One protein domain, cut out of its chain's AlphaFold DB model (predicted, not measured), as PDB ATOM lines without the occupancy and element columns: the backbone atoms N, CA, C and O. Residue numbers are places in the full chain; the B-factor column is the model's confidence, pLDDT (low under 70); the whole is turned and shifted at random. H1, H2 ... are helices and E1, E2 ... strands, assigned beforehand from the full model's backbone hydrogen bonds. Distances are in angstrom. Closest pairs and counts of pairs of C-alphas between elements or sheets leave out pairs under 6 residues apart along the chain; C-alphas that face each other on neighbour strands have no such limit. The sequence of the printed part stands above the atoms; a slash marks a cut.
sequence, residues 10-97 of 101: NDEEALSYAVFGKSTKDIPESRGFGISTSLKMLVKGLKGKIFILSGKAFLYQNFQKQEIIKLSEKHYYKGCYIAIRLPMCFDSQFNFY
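AT A GLANCE: This is residues 10 to 97 of the 101 residues of an uncharacterized protein of Bacteroidetes bacterium CG_4_8_14_3_um_filter_31_14 (UniProt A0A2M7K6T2). One antiparallel sheet of four strands forms a wall, with two helices over one face, H1 and H2, and the other face bare. The helices meet near the end of H1 and make a corner; residues 25 to 30 of the loop between them stick out away from the sheet, and the tail of residues 86 to 97 runs on past the end of E4 and turns towards the helices' side. The printed part has 88 residues with two named helices and four named strands, in the order H1 H2 E1 E2 E3 E4; the sheet's order is E3 E2 E1 E4, and the class is mixed, helices and strands. The whole is only just compact, close to loose, with a radius of gyration of the C-alphas of 14.4 A and spans of 44 by 35 by 20 A.

HOW THE PARTS SIT: The sheet is made of E3, residues 66 to 70, E2, residues 57 to 61, E1, residues 49 to 55, and E4, residues 77 to 85, in that order, with E3 and E4 as edge strands. E1 and E4 are antiparallel at 178 degrees, with N 53 and O 81 at 2.8 A and N 83 and O 51 at 2.8 A, within hydrogen-bond range. E1 and E2, a hairpin, are antiparallel at 173 degrees, with N 59 and O 52 at 2.7 A. E2 and E3, also a hairpin, are antiparallel at 163 degrees, with N 69 and O 58 at 2.8 A. E1, E2 and E3 form a meander, each strand the antiparallel neighbour of the one before; with E4 they form a Greek key, the first of four strands in a row being the antiparallel neighbour of the fourth. E3 and E4 are apart. H1, residues 11 to 20, is on the sheet at a height of 8.5 A, only just over E2 alone, since 2 of its C-alphas fall on E3; it runs along the strands, at 14 degrees to E2 on the local plane. Its closest C-alphas to E2 are those of Glu 12 and Ala 57, 5.0 A apart. H2, residues 33 to 45, is on the same face at a height of 9.6 A, over E1, and runs along the strands, at 3 degrees to E1 on the local plane. The closest C-alphas of H2 and E1 are those of Val 43 and Lys 49, 6.0 A apart. H2 and E4 are near each other, with 5 pairs of C-alphas within 10 A. The sheet and these helices make two layers, helices on one face of a sheet. H2 touches H1 with residues 35 to 39 alone; the closest C-alphas are those of Val 19 and Ser 36, 5.2 A apart, and the helices are only just about perpendicular, at 73 degrees. In H1 and H2 every O i to N i+4 pair is within hydrogen-bond range.

IN THESE COORDINATES: E1 spans 20.3 A from C-alpha 49 at (121.454, -95.447, -61.823) to C-alpha 55. E2 spans 13.4 A and E3 13.8 A. E4 spans 20.7 A, bends by 58 degrees at residue 80 and ends with C-alpha 85 at (123.418, -96.696, -66.334). H1 spans 14.1 A, from C-alpha 11 at (127.658, -108.787, -46.554) to C-alpha 20. H2 spans 15.9 A.

THE WHOLE: The two C-alphas farthest apart are those of Lys 74 and Ser 92, 45.2 A. The printed part has no cut. The link from H1 to H2 is long, with 12 residues; the link from E3 to E4 is short, with 6 residues, and the others are tight. Residues 86 to 97 hold no named element. The mean pLDDT of the printed part is 85.6, and residues 22 to 33, of which 33 belongs to H2, are under 70.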
ATOM      1  N   ASN A  10     128.194-109.034 -41.657       92.38
ATOM      2  CA  ASN A  10     127.566-109.664 -42.812       92.38
ATOM      3  C   ASN A  10     127.792-108.833 -44.090       92.38
ATOM      4  O   ASN A  10     128.278-107.701 -44.038       92.38
ATOM      5  N   ASP A  11     127.433-109.405 -45.241       93.44
ATOM      6  CA  ASP A  11     127.658-108.787 -46.554       93.44
ATOM      7  C   ASP A  11     126.868-107.479 -46.749       93.44
ATOM      8  O   ASP A  11     127.322-106.584 -47.460       93.44
ATOM      9  N   GLU A  12     125.703-107.335 -46.111       93.81
ATOM     10  CA  GLU A  12     124.867-106.128 -46.207       93.81
ATOM     11  C   GLU A  12     125.509-104.958 -45.469       93.81
ATOM     12  O   GLU A  12     125.579-103.845 -45.987       93.81
ATOM     13  N   GLU A  13     126.018-105.228 -44.269       92.06
ATOM     14  CA  GLU A  13     126.766-104.278 -43.459       92.06
ATOM     15  C   GLU A  13     128.079-103.907 -44.154       92.06
ATOM     16  O   GLU A  13     128.419-102.729 -44.222       92.06
ATOM     17  N   ALA A  14     128.767-104.879 -44.765       91.38
ATOM     18  CA  ALA A  14     129.971-104.624 -45.552       91.38
ATOM     19  C   ALA A  14     129.685-103.706 -46.750       91.38
ATOM     20  O   ALA A  14     130.403-102.725 -46.967       91.38
ATOM     21  N   LEU A  15     128.614-103.984 -47.501       92.12
ATOM     22  CA  LEU A  15     128.199-103.159 -48.634       92.12
ATOM     23  C   LEU A  15     127.758-101.762 -48.178       92.12
ATOM     24  O   LEU A  15     128.134-100.767 -48.794       92.12
ATOM     25  N   SER A  16     127.024-101.675 -47.068       89.75
ATOM     26  CA  SER A  16     126.630-100.412 -46.443       89.75
ATOM     27  C   SER A  16     127.851 -99.574 -46.078       89.75
ATOM     28  O   SER A  16     127.958 -98.416 -46.480       89.75
ATOM     29  N   TYR A  17     128.832-100.166 -45.403       88.44
ATOM     30  CA  TYR A  17     130.038 -99.459 -44.978       88.44
ATOM     31  C   TYR A  17     130.851 -98.947 -46.167       88.44
ATOM     32  O   TYR A  17     131.257 -97.783 -46.162       88.44
ATOM     33  N   ALA A  18     130.985 -99.749 -47.227       85.00
ATOM     34  CA  ALA A  18     131.638 -99.327 -48.464       85.00
ATOM     35  C   ALA A  18     130.930 -98.136 -49.139       85.00
ATOM     36  O   ALA A  18     131.589 -97.210 -49.613       85.00
ATOM     37  N   VAL A  19     129.593 -98.132 -49.165       85.00
ATOM     38  CA  VAL A  19     128.784 -97.077 -49.801       85.00
ATOM     39  C   VAL A  19     128.771 -95.785 -48.984       85.00
ATOM     40  O   VAL A  19     128.797 -94.695 -49.557       85.00
ATOM     41  N   PHE A  20     128.754 -95.883 -47.654       81.56
ATOM     42  CA  PHE A  20     128.698 -94.728 -46.753       81.56
ATOM     43  C   PHE A  20     130.075 -94.224 -46.301       81.56
ATOM     44  O   PHE A  20     130.149 -93.308 -45.487       81.56
ATOM     45  N   GLY A  21     131.160 -94.775 -46.850       71.75
ATOM     46  CA  GLY A  21     132.521 -94.300 -46.594       71.75
ATOM     47  C   GLY A  21     133.066 -94.652 -45.210       71.75
ATOM     48  O   GLY A  21     133.993 -94.001 -44.734       71.75
ATOM     49  N   LYS A  22     132.524 -95.691 -44.565       69.62
ATOM     50  CA  LYS A  22     133.090 -96.242 -43.331       69.62
ATOM     51  C   LYS A  22     134.290 -97.120 -43.690       69.62
ATOM     52  O   LYS A  22     134.129 -98.196 -44.263       69.62
ATOM     53  N   SER A  23     135.498 -96.636 -43.399       62.59
ATOM     54  CA  SER A  23     136.736 -97.372 -43.676       62.59
ATOM     55  C   SER A  23     136.859 -98.605 -42.778       62.59
ATOM     56  O   SER A  23     136.630 -98.539 -41.571       62.59
ATOM     57  N   THR A  24     137.272 -99.727 -43.366       60.03
ATOM     58  CA  THR A  24     137.603-100.969 -42.648       60.03
ATOM     59  C   THR A  24     139.120-101.172 -42.492       60.03
ATOM     60  O   THR A  24     139.559-102.241 -42.066       60.03
ATOM     61  N   LYS A  25     139.942-100.185 -42.887       56.88
ATOM     62  CA  LYS A  25     141.416-100.242 -42.875       56.88
ATOM     63  C   LYS A  25     142.006 -99.280 -41.834       56.88
ATOM     64  O   LYS A  25     141.532 -98.154 -41.724       56.88
ATOM     65  N   ASP A  26     143.070 -99.717 -41.154       51.44
ATOM     66  CA  ASP A  26     143.876 -98.922 -40.207       51.44
ATOM     67  C   ASP A  26     144.785 -97.937 -40.960       51.44
ATOM     68  O   ASP A  26     145.950 -98.227 -41.226       51.44
ATOM     69  N   ILE A  27     144.253 -96.788 -41.379       54.56
ATOM     70  CA  ILE A  27     145.051 -95.728 -42.015       54.56
ATOM     71  C   ILE A  27     144.556 -94.367 -41.506       54.56
ATOM     72  O   ILE A  27     143.336 -94.200 -41.404       54.56
ATOM     73  N   PRO A  28     145.447 -93.403 -41.190       51.06
ATOM     74  CA  PRO A  28     145.039 -92.111 -40.657       51.06
ATOM     75  C   PRO A  28     144.178 -91.375 -41.686       51.06
ATOM     76  O   PRO A  28     144.543 -91.298 -42.859       51.06
ATOM     77  N   GLU A  29     143.014 -90.920 -41.221       48.88
ATOM     78  CA  GLU A  29     142.181 -89.830 -41.743       48.88
ATOM     79  C   GLU A  29     142.484 -89.394 -43.194       48.88
ATOM     80  O   GLU A  29     143.316 -88.521 -43.394       48.88
ATOM     81  N   SER A  30     141.828 -89.994 -44.208       46.47
ATOM     82  CA  SER A  30     141.544 -89.350 -45.525       46.47
ATOM     83  C   SER A  30     141.026 -90.314 -46.614       46.47
ATOM     84  O   SER A  30     140.547 -89.868 -47.652       46.47
ATOM     85  N   ARG A  31     141.050 -91.645 -46.448       56.38
ATOM     86  CA  ARG A  31     140.633 -92.558 -47.541       56.38
ATOM     87  C   ARG A  31     139.438 -93.442 -47.191       56.38
ATOM     88  O   ARG A  31     139.579 -94.527 -46.642       56.38
ATOM     89  N   GLY A  32     138.262 -92.967 -47.604       53.75
ATOM     90  CA  GLY A  32     136.973 -93.678 -47.623       53.75
ATOM     91  C   GLY A  32     135.953 -93.068 -48.601       53.75
ATOM     92  O   GLY A  32     134.834 -93.557 -48.728       53.75
ATOM     93  N   PHE A  33     136.338 -92.010 -49.321       60.88
ATOM     94  CA  PHE A  33     135.428 -91.239 -50.162       60.88
ATOM     95  C   PHE A  33     135.246 -91.812 -51.560       60.88
ATOM     96  O   PHE A  33     134.175 -91.649 -52.112       60.88
ATOM     97  N   GLY A  34     136.220 -92.545 -52.115       73.31
ATOM     98  CA  GLY A  34     136.214 -92.920 -53.537       73.31
ATOM     99  C   GLY A  34     134.900 -93.536 -54.027       73.31
ATOM    100  O   GLY A  34     134.351 -93.086 -55.028       73.31
ATOM    101  N   ILE A  35     134.351 -94.516 -53.302       81.06
ATOM    102  CA  ILE A  35     133.062 -95.120 -53.666       81.06
ATOM    103  C   ILE A  35     131.922 -94.126 -53.410       81.06
ATOM    104  O   ILE A  35     131.135 -93.861 -54.313       81.06
ATOM    105  N   SER A  36     131.836 -93.535 -52.220       84.31
ATOM    106  CA  SER A  36     130.711 -92.669 -51.848       84.31
ATOM    107  C   SER A  36     130.614 -91.386 -52.693       84.31
ATOM    108  O   SER A  36     129.510 -90.997 -53.084       84.31
ATOM    109  N   THR A  37     131.736 -90.750 -53.043       85.94
ATOM    110  CA  THR A  37     131.797 -89.588 -53.944       85.94
ATOM    111  C   THR A  37     131.501 -89.981 -55.381       85.94
ATOM    112  O   THR A  37     130.661 -89.338 -56.011       85.94
ATOM    113  N   SER A  38     132.068 -91.089 -55.873       87.88
ATOM    114  CA  SER A  38     131.751 -91.599 -57.216       87.88
ATOM    115  C   SER A  38     130.259 -91.900 -57.363       87.88
ATOM    116  O   SER A  38     129.645 -91.496 -58.349       87.88
ATOM    117  N   LEU A  39     129.639 -92.547 -56.368       89.50
ATOM    118  CA  LEU A  39     128.198 -92.821 -56.370       89.50
ATOM    119  C   LEU A  39     127.378 -91.522 -56.358       89.50
ATOM    120  O   LEU A  39     126.432 -91.390 -57.136       89.50
ATOM    121  N   LYS A  40     127.748 -90.536 -55.526       89.25
ATOM    122  CA  LYS A  40     127.084 -89.220 -55.499       89.25
ATOM    123  C   LYS A  40     127.164 -88.523 -56.852       89.25
ATOM    124  O   LYS A  40     126.142 -88.036 -57.322       89.25
ATOM    125  N   MET A  41     128.329 -88.506 -57.487       90.69
ATOM    126  CA  MET A  41     128.513 -87.906 -58.804       90.69
ATOM    127  C   MET A  41     127.671 -88.610 -59.868       90.69
ATOM    128  O   MET A  41     126.896 -87.966 -60.574       90.69
ATOM    129  N   LEU A  42     127.782 -89.937 -59.955       91.88
ATOM    130  CA  LEU A  42     127.071 -90.743 -60.944       91.88
ATOM    131  C   LEU A  42     125.549 -90.604 -60.798       91.88
ATOM    132  O   LEU A  42     124.846 -90.530 -61.801       91.88
ATOM    133  N   VAL A  43     125.024 -90.534 -59.571       92.44
ATOM    134  CA  VAL A  43     123.574 -90.479 -59.325       92.44
ATOM    135  C   VAL A  43     123.031 -89.052 -59.268       92.44
ATOM    136  O   VAL A  43     122.029 -88.752 -59.914       92.44
ATOM    137  N   LYS A  44     123.639 -88.160 -58.480       89.31
ATOM    138  CA  LYS A  44     123.125 -86.795 -58.276       89.31
ATOM    139  C   LYS A  44     123.555 -85.846 -59.386       89.31
ATOM    140  O   LYS A  44     122.708 -85.078 -59.845       89.31
ATOM    141  N   GLY A  45     124.812 -85.938 -59.816       89.62
ATOM    142  CA  GLY A  45     125.368 -85.121 -60.891       89.62
ATOM    143  C   GLY A  45     124.899 -85.598 -62.260       89.62
ATOM    144  O   GLY A  45     124.192 -84.881 -62.959       89.62
ATOM    145  N   LEU A  46     125.201 -86.850 -62.600       90.94
ATOM    146  CA  LEU A  46     124.941 -87.409 -63.932       90.94
ATOM    147  C   LEU A  46     123.549 -88.041 -64.088       90.94
ATOM    148  O   LEU A  46     123.247 -88.606 -65.136       90.94
ATOM    149  N   LYS A  47     122.696 -87.971 -63.055       91.56
ATOM    150  CA  LYS A  47     121.334 -88.552 -63.043       91.56
ATOM    151  C   LYS A  47     121.303 -90.041 -63.416       91.56
ATOM    152  O   LYS A  47     120.326 -90.547 -63.971       91.56
ATOM    153  N   GLY A  48     122.386 -90.745 -63.109       93.38
ATOM    154  CA  GLY A  48     122.564 -92.158 -63.376       93.38
ATOM    155  C   GLY A  48     121.830 -93.065 -62.395       93.38
ATOM    156  O   GLY A  48     121.214 -92.642 -61.411       93.38
ATOM    157  N   LYS A  49     121.918 -94.360 -62.685       95.75
ATOM    158  CA  LYS A  49     121.454 -95.447 -61.823       95.75
ATOM    159  C   LYS A  49     122.585 -96.437 -61.626       95.75
ATOM    160  O   LYS A  49     123.343 -96.704 -62.558       95.75
ATOM    161  N   ILE A  50     122.672 -96.986 -60.427       95.88
ATOM    162  CA  ILE A  50     123.756 -97.872 -60.027       95.88
ATOM    163  C   ILE A  50     123.162 -99.107 -59.381       95.88
ATOM    164  O   ILE A  50     122.212 -99.028 -58.602       95.88
ATOM    165  N   PHE A  51     123.742-100.242 -59.727       95.94
ATOM    166  CA  PHE A  51     123.475-101.526 -59.118       95.94
ATOM    167  C   PHE A  51     124.811-102.151 -58.721       95.94
ATOM    168  O   PHE A  51     125.710-102.251 -59.556       95.94
ATOM    169  N   ILE A  52     124.948-102.557 -57.462       95.81
ATOM    170  CA  ILE A  52     126.122-103.284 -56.965       95.81
ATOM    171  C   ILE A  52     125.628-104.581 -56.353       95.81
ATOM    172  O   ILE A  52     124.766-104.535 -55.492       95.81
ATOM    173  N   LEU A  53     126.181-105.716 -56.753       96.75
ATOM    174  CA  LEU A  53     125.893-107.030 -56.192       96.75
ATOM    175  C   LEU A  53     127.197-107.626 -55.668       96.75
ATOM    176  O   LEU A  53     128.136-107.815 -56.436       96.75
ATOM    177  N   SER A  54     127.259-107.932 -54.377       95.69
ATOM    178  CA  SER A  54     128.440-108.521 -53.747       95.69
ATOM    179  C   SER A  54     128.025-109.477 -52.637       95.69
ATOM    180  O   SER A  54     127.286-109.094 -51.730       95.69
ATOM    181  N   GLY A  55     128.496-110.723 -52.692       95.88
ATOM    182  CA  GLY A  55     128.113-111.749 -51.720       95.88
ATOM    183  C   GLY A  55     126.597-111.975 -51.695       95.88
ATOM    184  O   GLY A  55     125.989-112.273 -52.727       95.88
ATOM    185  N   LYS A  56     125.983-111.832 -50.516       96.38
ATOM    186  CA  LYS A  56     124.527-111.890 -50.292       96.38
ATOM    187  C   LYS A  56     123.842-110.523 -50.252       96.38
ATOM    188  O   LYS A  56     122.703-110.448 -49.800       96.38
ATOM    189  N   ALA A  57     124.491-109.449 -50.682       96.44
ATOM    190  CA  ALA A  57     123.908-108.114 -50.646       96.44
ATOM    191  C   ALA A  57     123.887-107.484 -52.035       96.44
ATOM    192  O   ALA A  57     124.808-107.674 -52.835       96.44
ATOM    193  N   PHE A  58     122.856-106.687 -52.307       95.62
ATOM    194  CA  PHE A  58     122.901-105.771 -53.433       95.62
ATOM    195  C   PHE A  58     122.427-104.368 -53.064       95.62
ATOM    196  O   PHE A  58     121.544-104.189 -52.231       95.62
ATOM    197  N   LEU A  59     123.035-103.377 -53.705       95.69
ATOM    198  CA  LEU A  59     122.662-101.974 -53.683       95.69
ATOM    199  C   LEU A  59     121.940-101.662 -54.987       95.69
ATOM    200  O   LEU A  59     122.455-101.970 -56.062       95.69
ATOM    201  N   TYR A  60     120.812-100.969 -54.903       95.69
ATOM    202  CA  TYR A  60     120.281-100.201 -56.023       95.69
ATOM    203  C   TYR A  60     120.182 -98.732 -55.627       95.69
ATOM    204  O   TYR A  60     119.635 -98.390 -54.578       95.69
ATOM    205  N   GLN A  61     120.700 -97.860 -56.486       95.25
ATOM    206  CA  GLN A  61     120.672 -96.425 -56.267       95.25
ATOM    207  C   GLN A  61     120.271 -95.674 -57.535       95.25
ATOM    208  O   GLN A  61     120.785 -95.917 -58.626       95.25
ATOM    209  N   ASN A  62     119.364 -94.721 -57.377       94.50
ATOM    210  CA  ASN A  62     119.024 -93.704 -58.361       94.50
ATOM    211  C   ASN A  62     118.766 -92.366 -57.644       94.50
ATOM    212  O   ASN A  62     118.935 -92.258 -56.431       94.50
ATOM    213  N   PHE A  63     118.356 -91.339 -58.389       90.06
ATOM    214  CA  PHE A  63     118.154 -89.997 -57.832       90.06
ATOM    215  C   PHE A  63     117.110 -89.924 -56.701       90.06
ATOM    216  O   PHE A  63     117.213 -89.065 -55.831       90.06
ATOM    217  N   GLN A  64     116.115 -90.811 -56.699       91.69
ATOM    218  CA  GLN A  64     115.015 -90.813 -55.729       91.69
ATOM    219  C   GLN A  64     115.246 -91.778 -54.564       91.69
ATOM    220  O   GLN A  64     114.617 -91.642 -53.519       91.69
ATOM    221  N   LYS A  65     116.085 -92.797 -54.763       93.00
ATOM    222  CA  LYS A  65     116.070 -93.993 -53.933       93.00
ATOM    223  C   LYS A  65     117.453 -94.616 -53.832       93.00
ATOM    224  O   LYS A  65     118.137 -94.785 -54.837       93.00
ATOM    225  N   GLN A  66     117.820 -95.011 -52.618       93.25
ATOM    226  CA  GLN A  66     119.013 -95.793 -52.320       93.25
ATOM    227  C   GLN A  66     118.615 -96.920 -51.369       93.25
ATOM    228  O   GLN A  66     118.148 -96.652 -50.266       93.25
ATOM    229  N   GLU A  67     118.788 -98.165 -51.795       94.88
ATOM    230  CA  GLU A  67     118.432 -99.341 -51.002       94.88
ATOM    231  C   GLU A  67     119.533-100.384 -51.032       94.88
ATOM    232  O   GLU A  67     120.102-100.661 -52.088       94.88
ATOM    233  N   ILE A  68     119.768-100.986 -49.871       94.81
ATOM    234  CA  ILE A  68     120.575-102.191 -49.710       94.81
ATOM    235  C   ILE A  68     119.620-103.315 -49.342       94.81
ATOM    236  O   ILE A  68     118.791-103.159 -48.448       94.81
ATOM    237  N   ILE A  69     119.718-104.427 -50.059       94.38
ATOM    238  CA  ILE A  69     118.806-105.557 -49.936       94.38
ATOM    239  C   ILE A  69     119.621-106.834 -49.743       94.38
ATOM    240  O   ILE A  69     120.547-107.116 -50.512       94.38
ATOM    241  N   LYS A  70     119.229-107.634 -48.744       95.31
ATOM    242  CA  LYS A  70     119.689-109.014 -48.587       95.31
ATOM    243  C   LYS A  70     119.131-109.898 -49.685       95.31
ATOM    244  O   LYS A  70     117.925-109.928 -49.932       95.31
ATOM    245  N   LEU A  71     119.985-110.723 -50.261       94.12
ATOM    246  CA  LEU A  71     119.550-111.883 -51.018       94.12
ATOM    247  C   LEU A  71     119.058-112.977 -50.066       94.12
ATOM    248  O   LEU A  71     119.487-113.080 -48.917       94.12
ATOM    249  N   SER A  72     118.163-113.833 -50.552       93.00
ATOM    250  CA  SER A  72     117.754-115.000 -49.770       93.00
ATOM    251  C   SER A  72     118.922-115.968 -49.571       93.00
ATOM    252  O   SER A  72     119.862-116.000 -50.362       93.00
ATOM    253  N   GLU A  73     118.847-116.811 -48.539       90.12
ATOM    254  CA  GLU A  73     119.962-117.679 -48.122       90.12
ATOM    255  C   GLU A  73     120.477-118.643 -49.206       90.12
ATOM    256  O   GLU A  73     121.605-119.122 -49.116       90.12
ATOM    257  N   LYS A  74     119.671-118.902 -50.244       92.75
ATOM    258  CA  LYS A  74     120.016-119.764 -51.385       92.75
ATOM    259  C   LYS A  74     120.859-119.064 -52.456       92.75
ATOM    260  O   LYS A  74     121.382-119.738 -53.337       92.75
ATOM    261  N   HIS A  75     120.969-117.739 -52.411       92.38
ATOM    262  CA  HIS A  75     121.665-116.949 -53.420       92.38
ATOM    263  C   HIS A  75     122.930-116.333 -52.827       92.38
ATOM    264  O   HIS A  75     122.907-115.713 -51.765       92.38
ATOM    265  N   TYR A  76     124.040-116.499 -53.537       95.00
ATOM    266  CA  TYR A  76     125.327-115.916 -53.190       95.00
ATOM    267  C   TYR A  76     126.098-115.620 -54.471       95.00
ATOM    268  O   TYR A  76     126.272-116.507 -55.309       95.00
ATOM    269  N   TYR A  77     126.573-114.387 -54.619       95.62
ATOM    270  CA  TYR A  77     127.449-114.004 -55.715       95.62
ATOM    271  C   TYR A  77     128.904-113.976 -55.242       95.62
ATOM    272  O   TYR A  77     129.286-113.159 -54.403       95.62
ATOM    273  N   LYS A  78     129.736-114.865 -55.793       94.88
ATOM    274  CA  LYS A  78     131.169-114.899 -55.486       94.88
ATOM    275  C   LYS A  78     131.896-113.801 -56.265       94.88
ATOM    276  O   LYS A  78     132.315-114.016 -57.398       94.88
ATOM    277  N   GLY A  79     132.066-112.648 -55.628       93.69
ATOM    278  CA  GLY A  79     132.746-111.484 -56.194       93.69
ATOM    279  C   GLY A  79     131.926-110.212 -56.011       93.69
ATOM    280  O   GLY A  79     131.042-110.164 -55.160       93.69
ATOM    281  N   CYS A  80     132.218-109.201 -56.829       95.06
ATOM    282  CA  CYS A  80     131.472-107.949 -56.883       95.06
ATOM    283  C   CYS A  80     131.124-107.628 -58.339       95.06
ATOM    284  O   CYS A  80     132.005-107.578 -59.197       95.06
ATOM    285  N   TYR A  81     129.840-107.436 -58.611       95.75
ATOM    286  CA  TYR A  81     129.311-107.026 -59.901       95.75
ATOM    287  C   TYR A  81     128.755-105.611 -59.785       95.75
ATOM    288  O   TYR A  81     127.947-105.330 -58.903       95.75
ATOM    289  N   ILE A  82     129.171-104.728 -60.690       95.25
ATOM    290  CA  ILE A  82     128.734-103.334 -60.718       95.25
ATOM    291  C   ILE A  82     128.141-103.053 -62.093       95.25
ATOM    292  O   ILE A  82     128.808-103.231 -63.111       95.25
ATOM    293  N   ALA A  83     126.898-102.580 -62.119       96.12
ATOM    294  CA  ALA A  83     126.258-102.064 -63.318       96.12
ATOM    295  C   ALA A  83     125.916-100.586 -63.130       96.12
ATOM    296  O   ALA A  83     125.314-100.183 -62.132       96.12
ATOM    297  N   ILE A  84     126.295 -99.782 -64.119       95.00
ATOM    298  CA  ILE A  84     126.072 -98.340 -64.140       95.00
ATOM    299  C   ILE A  84     125.273 -98.020 -65.396       95.00
ATOM    300  O   ILE A  84     125.623 -98.442 -66.497       95.00
ATOM    301  N   ARG A  85     124.197 -97.253 -65.231       94.88
ATOM    302  CA  ARG A  85     123.418 -96.696 -66.334       94.88
ATOM    303  C   ARG A  85     123.488 -95.183 -66.274       94.88
ATOM    304  O   ARG A  85     123.058 -94.593 -65.285       94.88
ATOM    305  N   LEU A  86     123.939 -94.577 -67.362       92.44
ATOM    306  CA  LEU A  86     123.991 -93.131 -67.534       92.44
ATOM    307  C   LEU A  86     123.016 -92.684 -68.637       92.44
ATOM    308  O   LEU A  86     122.822 -93.423 -69.606       92.44
ATOM    309  N   PRO A  87     122.358 -91.519 -68.498       89.44
ATOM    310  CA  PRO A  87     121.678 -90.861 -69.612       89.44
ATOM    311  C   PRO A  87     122.677 -90.514 -70.724       89.44
ATOM    312  O   PRO A  87     123.826 -90.224 -70.436       89.44
ATOM    313  N   MET A  88     122.252 -90.523 -71.989       82.44
ATOM    314  CA  MET A  88     123.130 -90.157 -73.118       82.44
ATOM    315  C   MET A  88     123.280 -88.639 -73.292       82.44
ATOM    316  O   MET A  88     124.285 -88.179 -73.822       82.44
ATOM    317  N   CYS A  89     122.286 -87.870 -72.844       74.62
ATOM    318  CA  CYS A  89     122.337 -86.413 -72.811       74.62
ATOM    319  C   CYS A  89     122.553 -85.985 -71.362       74.62
ATOM    320  O   CYS A  89     121.681 -86.201 -70.518       74.62
ATOM    321  N   PHE A  90     123.719 -85.416 -71.083       71.25
ATOM    322  CA  PHE A  90     124.049 -84.876 -69.771       71.25
ATOM    323  C   PHE A  90     123.718 -83.388 -69.721       71.25
ATOM    324  O   PHE A  90     123.713 -82.706 -70.745       71.25
ATOM    325  N   ASP A  91     123.430 -82.897 -68.522       74.56
ATOM    326  CA  ASP A  91     123.242 -81.473 -68.285       74.56
ATOM    327  C   ASP A  91     124.544 -80.723 -68.608       74.56
ATOM    328  O   ASP A  91     125.604 -81.067 -68.084       74.56
ATOM    329  N   SER A  92     124.467 -79.693 -69.454       72.75
ATOM    330  CA  SER A  92     125.599 -78.812 -69.774       72.75
ATOM    331  C   SER A  92     126.195 -78.112 -68.547       72.75
ATOM    332  O   SER A  92     127.306 -77.597 -68.623       72.75
ATOM    333  N   GLN A  93     125.464 -78.085 -67.428       81.69
ATOM    334  CA  GLN A  93     125.900 -77.512 -66.157       81.69
ATOM    335  C   GLN A  93     126.624 -78.519 -65.250       81.69
ATOM    336  O   GLN A  93     127.040 -78.154 -64.152       81.69
ATOM    337  N   PHE A  94     126.779 -79.784 -65.660       86.31
ATOM    338  CA  PHE A  94     127.517 -80.760 -64.862       86.31
ATOM    339  C   PHE A  94     128.992 -80.358 -64.720       86.31
ATOM    340  O   PHE A  94     129.715 -80.258 -65.711       86.31
ATOM    341  N   ASN A  95     129.453 -80.216 -63.475       86.75
ATOM    342  CA  ASN A  95     130.849 -79.972 -63.145       86.75
ATOM    343  C   ASN A  95     131.403 -81.102 -62.264       86.75
ATOM    344  O   ASN A  95     130.949 -81.325 -61.143       86.75
ATOM    345  N   PHE A  96     132.409 -81.819 -62.768       85.19
ATOM    346  CA  PHE A  96     133.074 -82.902 -62.036       85.19
ATOM    347  C   PHE A  96     133.788 -82.404 -60.769       85.19
ATOM    348  O   PHE A  96     133.842 -83.136 -59.781       85.19
ATOM    349  N   TYR A  97     134.292 -81.163 -60.780       86.25
ATOM    350  CA  TYR A  97     135.000 -80.574 -59.641       86.25
ATOM    351  C   TYR A  97     134.128 -80.451 -58.386       86.25
ATOM    352  O   TYR A  97     134.656 -80.483 -57.284       86.25
TER     353      TYR A  97